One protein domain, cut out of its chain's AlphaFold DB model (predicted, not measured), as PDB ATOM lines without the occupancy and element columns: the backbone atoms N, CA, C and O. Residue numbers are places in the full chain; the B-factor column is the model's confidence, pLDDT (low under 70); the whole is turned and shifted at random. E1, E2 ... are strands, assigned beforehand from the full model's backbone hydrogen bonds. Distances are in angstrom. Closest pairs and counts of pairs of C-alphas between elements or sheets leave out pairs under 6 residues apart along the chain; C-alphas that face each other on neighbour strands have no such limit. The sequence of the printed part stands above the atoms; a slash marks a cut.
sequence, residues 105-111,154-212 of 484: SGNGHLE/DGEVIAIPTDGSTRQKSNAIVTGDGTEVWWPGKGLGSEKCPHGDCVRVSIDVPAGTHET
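What this domain is: This is residues 105 to 111 and 154 to 212 of the 484 residues of the protein "Transglutaminase domain-containing protein" of Candidatus Poseidoniales archaeon (UniProt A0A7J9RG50). There is little regular structure: a small antiparallel sheet, E1 - E4 - E3, is built on the long strand E4, while E2 lies off it before the long loop of residues 161 to 179, and E5 lies off it after a tight link from E4. The printed part has 66 residues, no named helix and five strands, E1 to E5; it is all strand, with 23 residues in named elements. It spans 39 by 25 by 19 A, only just compact, close to loose, with radius of gyration 12.9 A.

How they stand to each other: Start at inner strand E4, residues 198 to 205. Edge strand E1, residues 108 to 111, pairs antiparallel; see N 110 and O 203, 2.9 A. Edge strand E3, residues 180 to 182, forms a hairpin with E4; see N 200 and O 182, 2.7 A. E2, residues 156 to 160, and E5, residues 210 to 212, pair with no named strand.

Where its parts are: Find E4 starting at C-alpha 198 (29.672, 20.946, 79.754); it runs 21.6 A to C-alpha 205 (39.161, 38.770, 72.106). E2 runs 12.8 A, E1 10.3 A.

The domain as a whole: Residues 112 to 153 are not printed; C-alphas 111 and 154 are 15.6 A apart. Links E2 to E3 and E3 to E4 are long. No printed residue is under 70 in pLDDT.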
ATOM      1  N   SER A 105      37.338  49.323  72.293       88.50
ATOM      2  CA  SER A 105      38.691  49.869  72.433       88.50
ATOM      3  C   SER A 105      39.601  49.063  73.373       88.50
ATOM      4  O   SER A 105      40.717  49.496  73.646       88.50
ATOM      5  N   GLY A 106      39.123  47.949  73.930       91.94
ATOM      6  CA  GLY A 106      39.869  47.078  74.845       91.94
ATOM      7  C   GLY A 106      39.458  45.620  74.663       91.94
ATOM      8  O   GLY A 106      38.537  45.350  73.894       91.94
ATOM      9  N   ASN A 107      40.122  44.696  75.358       94.06
ATOM     10  CA  ASN A 107      39.809  43.270  75.240       94.06
ATOM     11  C   ASN A 107      38.372  42.984  75.696       94.06
ATOM     12  O   ASN A 107      37.922  43.471  76.739       94.06
ATOM     13  N   GLY A 108      37.661  42.210  74.885       96.38
ATOM     14  CA  GLY A 108      36.412  41.569  75.252       96.38
ATOM     15  C   GLY A 108      36.733  40.224  75.880       96.38
ATOM     16  O   GLY A 108      37.600  39.521  75.387       96.38
ATOM     17  N   HIS A 109      36.051  39.876  76.961       96.44
ATOM     18  CA  HIS A 109      36.251  38.612  77.654       96.44
ATOM     19  C   HIS A 109      34.959  37.804  77.651       96.44
ATOM     20  O   HIS A 109      33.889  38.318  78.018       96.44
ATOM     21  N   LEU A 110      35.069  36.545  77.243       94.94
ATOM     22  CA  LEU A 110      33.987  35.577  77.215       94.94
ATOM     23  C   LEU A 110      34.300  34.411  78.149       94.94
ATOM     24  O   LEU A 110      35.323  33.755  78.027       94.94
ATOM     25  N   GLU A 111      33.319  34.095  78.985       94.06
ATOM     26  CA  GLU A 111      33.192  32.829  79.694       94.06
ATOM     27  C   GLU A 111      31.995  32.081  79.114       94.06
ATOM     28  O   GLU A 111      30.855  32.504  79.309       94.06
ATOM     29  N   ASP A 154      41.124  29.135  67.729       93.12
ATOM     30  CA  ASP A 154      42.541  29.540  67.659       93.12
ATOM     31  C   ASP A 154      43.372  28.723  66.639       93.12
ATOM     32  O   ASP A 154      44.575  28.512  66.783       93.12
ATOM     33  N   GLY A 155      42.718  28.192  65.596       92.31
ATOM     34  CA  GLY A 155      43.336  27.284  64.619       92.31
ATOM     35  C   GLY A 155      43.696  25.893  65.163       92.31
ATOM     36  O   GLY A 155      44.313  25.100  64.448       92.31
ATOM     37  N   GLU A 156      43.306  25.581  66.398       96.62
ATOM     38  CA  GLU A 156      43.499  24.303  67.074       96.62
ATOM     39  C   GLU A 156      42.201  23.482  67.113       96.62
ATOM     40  O   GLU A 156      41.088  24.010  67.061       96.62
ATOM     41  N   VAL A 157      42.354  22.158  67.226       98.00
ATOM     42  CA  VAL A 157      41.245  21.213  67.408       98.00
ATOM     43  C   VAL A 157      41.479  20.428  68.691       98.00
ATOM     44  O   VAL A 157      42.488  19.735  68.841       98.00
ATOM     45  N   ILE A 158      40.532  20.530  69.616       98.19
ATOM     46  CA  ILE A 158      40.557  19.873  70.918       98.19
ATOM     47  C   ILE A 158      39.481  18.790  70.929       98.19
ATOM     48  O   ILE A 158      38.289  19.091  70.932       98.19
ATOM     49  N   ALA A 159      39.891  17.523  70.987       97.81
ATOM     50  CA  ALA A 159      38.958  16.411  71.149       97.81
ATOM     51  C   ALA A 159      38.306  16.447  72.540       97.81
ATOM     52  O   ALA A 159      39.004  16.504  73.561       97.81
ATOM     53  N   ILE A 160      36.975  16.380  72.573       97.56
ATOM     54  CA  ILE A 160      36.185  16.293  73.801       97.56
ATOM     55  C   ILE A 160      35.732  14.835  73.967       97.56
ATOM     56  O   ILE A 160      35.157  14.259  73.043       97.56
ATOM     57  N   PRO A 161      36.023  14.199  75.111       94.50
ATOM     58  CA  PRO A 161      35.767  12.779  75.287       94.50
ATOM     59  C   PRO A 161      34.271  12.476  75.439       94.50
ATOM     60  O   PRO A 161      33.543  13.211  76.103       94.50
ATOM     61  N   THR A 162      33.830  11.353  74.870       92.75
ATOM     62  CA  THR A 162      32.459  10.821  74.995       92.75
ATOM     63  C   THR A 162      32.299   9.852  76.174       92.75
ATOM     64  O   THR A 162      31.188   9.469  76.518       92.75
ATOM     65  N   ASP A 163      33.395   9.475  76.840       90.25
ATOM     66  CA  ASP A 163      33.423   8.486  77.929       90.25
ATOM     67  C   ASP A 163      33.037   9.047  79.315       90.25
ATOM     68  O   ASP A 163      33.128   8.345  80.325       90.25
ATOM     69  N   GLY A 164      32.640  10.322  79.380       87.44
ATOM     70  CA  GLY A 164      32.306  11.019  80.624       87.44
ATOM     71  C   GLY A 164      33.517  11.442  81.464       87.44
ATOM     72  O   GLY A 164      33.355  11.898  82.601       87.44
ATOM     73  N   SER A 165      34.744  11.310  80.951       92.62
ATOM     74  CA  SER A 165      35.930  11.816  81.643       92.62
ATOM     75  C   SER A 165      35.874  13.336  81.807       92.62
ATOM     76  O   SER A 165      35.434  14.075  80.930       92.62
ATOM     77  N   THR A 166      36.344  13.824  82.957       94.88
ATOM     78  CA  THR A 166      36.282  15.251  83.309       94.88
ATOM     79  C   THR A 166      37.660  15.897  83.302       94.88
ATOM     80  O   THR A 166      38.671  15.272  83.634       94.88
ATOM     81  N   ARG A 167      37.701  17.193  82.990       96.69
ATOM     82  CA  ARG A 167      38.889  18.045  83.091       96.69
ATOM     83  C   ARG A 167      38.581  19.255  83.964       96.69
ATOM     84  O   ARG A 167      37.753  20.093  83.623       96.69
ATOM     85  N   GLN A 168      39.256  19.350  85.108       95.62
ATOM     86  CA  GLN A 168      39.136  20.495  86.019       95.62
ATOM     87  C   GLN A 168      39.886  21.719  85.473       95.62
ATOM     88  O   GLN A 168      40.858  21.557  84.736       95.62
ATOM     89  N   LYS A 169      39.500  22.925  85.914       96.06
ATOM     90  CA  LYS A 169      40.133  24.194  85.507       96.06
ATOM     91  C   LYS A 169      41.651  24.215  85.722       96.06
ATOM     92  O   LYS A 169      42.376  24.690  84.862       96.06
ATOM     93  N   SER A 170      42.148  23.636  86.817       96.00
ATOM     94  CA  SER A 170      43.594  23.565  87.102       96.00
ATOM     95  C   SER A 170      44.402  22.802  86.046       96.00
ATOM     96  O   SER A 170      45.617  22.950  85.986       96.00
ATOM     97  N   ASN A 171      43.729  21.963  85.254       96.81
ATOM     98  CA  ASN A 171      44.303  21.155  84.181       96.81
ATOM     99  C   ASN A 171      43.720  21.569  82.818       96.81
ATOM    100  O   ASN A 171      43.629  20.727  81.915       96.81
ATOM    101  N   ALA A 172      43.252  22.818  82.697       97.56
ATOM    102  CA  ALA A 172      42.730  23.358  81.453       97.56
ATOM    103  C   ALA A 172      43.769  23.245  80.334       97.56
ATOM    104  O   ALA A 172      44.979  23.330  80.558       97.56
ATOM    105  N   ILE A 173      43.272  23.011  79.128       98.06
ATOM    106  CA  ILE A 173      44.064  23.138  77.913       98.06
ATOM    107  C   ILE A 173      44.173  24.632  77.632       98.06
ATOM    108  O   ILE A 173      43.164  25.330  77.692       98.06
ATOM    109  N   VAL A 174      45.389  25.105  77.372       97.69
ATOM    110  CA  VAL A 174      45.658  26.496  77.006       97.69
ATOM    111  C   VAL A 174      46.150  26.497  75.566       97.69
ATOM    112  O   VAL A 174      47.159  25.846  75.284       97.69
ATOM    113  N   THR A 175      45.420  27.167  74.680       96.56
ATOM    114  CA  THR A 175      45.770  27.297  73.257       96.56
ATOM    115  C   THR A 175      46.950  28.253  73.064       96.56
ATOM    116  O   THR A 175      47.375  28.951  73.995       96.56
ATOM    117  N   GLY A 176      47.481  28.322  71.842       91.25
ATOM    118  CA  GLY A 176      48.538  29.256  71.454       91.25
ATOM    119  C   GLY A 176      48.196  30.730  71.702       91.25
ATOM    120  O   GLY A 176      49.093  31.500  72.051       91.25
ATOM    121  N   ASP A 177      46.914  31.089  71.608       91.75
ATOM    122  CA  ASP A 177      46.409  32.453  71.822       91.75
ATOM    123  C   ASP A 177      45.961  32.713  73.273       91.75
ATOM    124  O   ASP A 177      45.544  33.818  73.622       91.75
ATOM    125  N   GLY A 178      46.138  31.729  74.163       94.38
ATOM    126  CA  GLY A 178      45.883  31.863  75.597       94.38
ATOM    127  C   GLY A 178      44.453  31.538  76.029       94.38
ATOM    128  O   GLY A 178      44.129  31.747  77.198       94.38
ATOM    129  N   THR A 179      43.617  31.002  75.136       97.06
ATOM    130  CA  THR A 179      42.269  30.535  75.477       97.06
ATOM    131  C   THR A 179      42.341  29.307  76.371       97.06
ATOM    132  O   THR A 179      43.060  28.349  76.083       97.06
ATOM    133  N   GLU A 180      41.560  29.302  77.451       98.06
ATOM    134  CA  GLU A 180      41.495  28.172  78.372       98.06
ATOM    135  C   GLU A 180      40.245  27.324  78.123       98.06
ATOM    136  O   GLU A 180      39.120  27.828  78.154       98.06
ATOM    137  N   VAL A 181      40.435  26.011  77.971       98.12
ATOM    138  CA  VAL A 181      39.364  25.035  77.733       98.12
ATOM    139  C   VAL A 181      39.413  23.904  78.756       98.12
ATOM    140  O   VAL A 181      40.445  23.263  78.973       98.12
ATOM    141  N   TRP A 182      38.280  23.627  79.396       97.69
ATOM    142  CA  TRP A 182      38.125  22.511  80.330       97.69
ATOM    143  C   TRP A 182      36.680  22.002  80.326       97.69
ATOM    144  O   TRP A 182      35.801  22.651  79.781       97.69
ATOM    145  N   TRP A 183      36.413  20.837  80.908       96.81
ATOM    146  CA  TRP A 183      35.063  20.265  80.977       96.81
ATOM    147  C   TRP A 183      34.854  19.645  82.361       96.81
ATOM    148  O   TRP A 183      35.192  18.483  82.620       96.81
ATOM    149  N   PRO A 184      34.427  20.469  83.326       94.06
ATOM    150  CA  PRO A 184      34.253  20.038  84.696       94.06
ATOM    151  C   PRO A 184      32.931  19.275  84.837       94.06
ATOM    152  O   PRO A 184      32.029  19.396  84.015       94.06
ATOM    153  N   GLY A 185      32.776  18.554  85.946       85.81
ATOM    154  CA  GLY A 185      31.454  18.085  86.356       85.81
ATOM    155  C   GLY A 185      30.555  19.227  86.849       85.81
ATOM    156  O   GLY A 185      30.989  20.377  87.020       85.81
ATOM    157  N   LYS A 186      29.307  18.870  87.162       89.06
ATOM    158  CA  LYS A 186      28.292  19.786  87.694       89.06
ATOM    159  C   LYS A 186      28.783  20.583  88.913       89.06
ATOM    160  O   LYS A 186      29.364  20.032  89.848       89.06
ATOM    161  N   GLY A 187      28.484  21.880  88.940       87.00
ATOM    162  CA  GLY A 187      28.742  22.749  90.087       87.00
ATOM    163  C   GLY A 187      28.435  24.218  89.810       87.00
ATOM    164  O   GLY A 187      28.093  24.599  88.695       87.00
ATOM    165  N   LEU A 188      28.581  25.052  90.838       82.94
ATOM    166  CA  LEU A 188      28.396  26.502  90.744       82.94
ATOM    167  C   LEU A 188      29.743  27.227  90.601       82.94
ATOM    168  O   LEU A 188      30.773  26.731  91.054       82.94
ATOM    169  N   GLY A 189      29.706  28.431  90.028       81.38
ATOM    170  CA  GLY A 189      30.883  29.275  89.788       81.38
ATOM    171  C   GLY A 189      31.377  29.219  88.341       81.38
ATOM    172  O   GLY A 189      30.931  28.390  87.555       81.38
ATOM    173  N   SER A 190      32.303  30.115  87.985       79.50
ATOM    174  CA  SER A 190      32.841  30.235  86.618       79.50
ATOM    175  C   SER A 190      33.643  29.011  86.167       79.50
ATOM    176  O   SER A 190      33.768  28.760  84.976       79.50
ATOM    177  N   GLU A 191      34.156  28.217  87.107       90.38
ATOM    178  CA  GLU A 191      34.956  27.023  86.821       90.38
ATOM    179  C   GLU A 191      34.129  25.745  86.642       90.38
ATOM    180  O   GLU A 191      34.709  24.685  86.401       90.38
ATOM    181  N   LYS A 192      32.804  25.812  86.812       91.06
ATOM    182  CA  LYS A 192      31.902  24.656  86.858       91.06
ATOM    183  C   LYS A 192      30.722  24.826  85.906       91.06
ATOM    184  O   LYS A 192      30.461  25.912  85.397       91.06
ATOM    185  N   CYS A 193      30.004  23.731  85.686       90.06
ATOM    186  CA  CYS A 193      28.830  23.696  84.827       90.06
ATOM    187  C   CYS A 193      27.548  23.630  85.676       90.06
ATOM    188  O   CYS A 193      27.341  22.645  86.390       90.06
ATOM    189  N   PRO A 194      26.666  24.642  85.631       85.50
ATOM    190  CA  PRO A 194      25.499  24.686  86.513       85.50
ATOM    191  C   PRO A 194      24.403  23.675  86.134       85.50
ATOM    192  O   PRO A 194      23.676  23.216  87.011       85.50
ATOM    193  N   HIS A 195      24.298  23.292  84.856       88.25
ATOM    194  CA  HIS A 195      23.221  22.434  84.339       88.25
ATOM    195  C   HIS A 195      23.564  20.939  84.231       88.25
ATOM    196  O   HIS A 195      22.662  20.111  84.113       88.25
ATOM    197  N   GLY A 196      24.843  20.565  84.273       90.62
ATOM    198  CA  GLY A 196      25.291  19.200  83.979       90.62
ATOM    199  C   GLY A 196      26.697  19.194  83.400       90.62
ATOM    200  O   GLY A 196      27.450  20.118  83.676       90.62
ATOM    201  N   ASP A 197      27.049  18.180  82.618       91.75
ATOM    202  CA  ASP A 197      28.347  18.114  81.945       91.75
ATOM    203  C   ASP A 197      28.410  19.133  80.803       91.75
ATOM    204  O   ASP A 197      27.467  19.285  80.023       91.75
ATOM    205  N   CYS A 198      29.504  19.890  80.742       94.12
ATOM    206  CA  CYS A 198      29.672  20.946  79.754       94.12
ATOM    207  C   CYS A 198      31.153  21.222  79.472       94.12
ATOM    208  O   CYS A 198      32.012  21.007  80.327       94.12
ATOM    209  N   VAL A 199      31.444  21.756  78.289       96.12
ATOM    210  CA  VAL A 199      32.720  22.394  77.965       96.12
ATOM    211  C   VAL A 199      32.665  23.850  78.418       96.12
ATOM    212  O   VAL A 199      31.702  24.579  78.172       96.12
ATOM    213  N   ARG A 200      33.715  24.278  79.103       96.62
ATOM    214  CA  ARG A 200      33.966  25.653  79.512       96.62
ATOM    215  C   ARG A 200      35.062  26.237  78.637       96.62
ATOM    216  O   ARG A 200      36.105  25.606  78.463       96.62
ATOM    217  N   VAL A 201      34.817  27.440  78.128       96.75
ATOM    218  CA  VAL A 201      35.773  28.198  77.313       96.75
ATOM    219  C   VAL A 201      35.928  29.586  77.921       96.75
ATOM    220  O   VAL A 201      34.928  30.262  78.163       96.75
ATOM    221  N   SER A 202      37.169  29.991  78.184       96.94
ATOM    222  CA  SER A 202      37.522  31.327  78.668       96.94
ATOM    223  C   SER A 202      38.472  31.973  77.667       96.94
ATOM    224  O   SER A 202      39.614  31.531  77.547       96.94
ATOM    225  N   ILE A 203      37.977  32.956  76.915       96.50
ATOM    226  CA  ILE A 203      38.677  33.570  75.779       96.50
ATOM    227  C   ILE A 203      38.672  35.095  75.895       96.50
ATOM    228  O   ILE A 203      37.639  35.713  76.178       96.50
ATOM    229  N   ASP A 204      39.836  35.693  75.646       96.62
ATOM    230  CA  ASP A 204      40.006  37.132  75.471       96.62
ATOM    231  C   ASP A 204      40.104  37.461  73.980       96.62
ATOM    232  O   ASP A 204      41.008  37.009  73.288       96.62
ATOM    233  N   VAL A 205      39.199  38.306  73.493       96.19
ATOM    234  CA  VAL A 205      39.161  38.770  72.106       96.19
ATOM    235  C   VAL A 205      39.736  40.189  72.041       96.19
ATOM    236  O   VAL A 205      39.155  41.106  72.643       96.19
ATOM    237  N   PRO A 206      40.861  40.421  71.340       95.75
ATOM    238  CA  PRO A 206      41.455  41.749  71.201       95.75
ATOM    239  C   PRO A 206      40.521  42.794  70.574       95.75
ATOM    240  O   PRO A 206      39.553  42.492  69.883       95.75
ATOM    241  N   ALA A 207      40.813  44.069  70.824       95.88
ATOM    242  CA  ALA A 207      40.051  45.171  70.241       95.88
ATOM    243  C   ALA A 207      40.162  45.185  68.705       95.88
ATOM    244  O   ALA A 207      41.264  45.152  68.156       95.88
ATOM    245  N   GLY A 208      39.026  45.308  68.019       93.88
ATOM    246  CA  GLY A 208      38.950  45.366  66.560       93.88
ATOM    247  C   GLY A 208      39.094  44.016  65.853       93.88
ATOM    248  O   GLY A 208      39.261  44.012  64.633       93.88
ATOM    249  N   THR A 209      39.053  42.895  66.582       95.12
ATOM    250  CA  THR A 209      39.135  41.544  66.007       95.12
ATOM    251  C   THR A 209      37.810  40.789  66.100       95.12
ATOM    252  O   THR A 209      36.827  41.243  66.702       95.12
ATOM    253  N   HIS A 210      37.786  39.640  65.430       94.19
ATOM    254  CA  HIS A 210      36.685  38.696  65.425       94.19
ATOM    255  C   HIS A 210      37.240  37.291  65.622       94.19
ATOM    256  O   HIS A 210      38.183  36.934  64.922       94.19
ATOM    257  N   GLU A 211      36.622  36.520  66.511       95.69
ATOM    258  CA  GLU A 211      36.973  35.124  66.777       95.69
ATOM    259  C   GLU A 211      35.727  34.243  66.710       95.69
ATOM    260  O   GLU A 211      34.611  34.717  66.940       95.69
ATOM    261  N   THR A 212      35.925  32.956  66.441       96.50
ATOM    262  CA  THR A 212      34.850  31.960  66.423       96.50
ATOM    263  C   THR A 212      35.245  30.767  67.288       96.50
ATOM    264  O   THR A 212      36.370  30.274  67.204       96.50
TER     265      THR A 212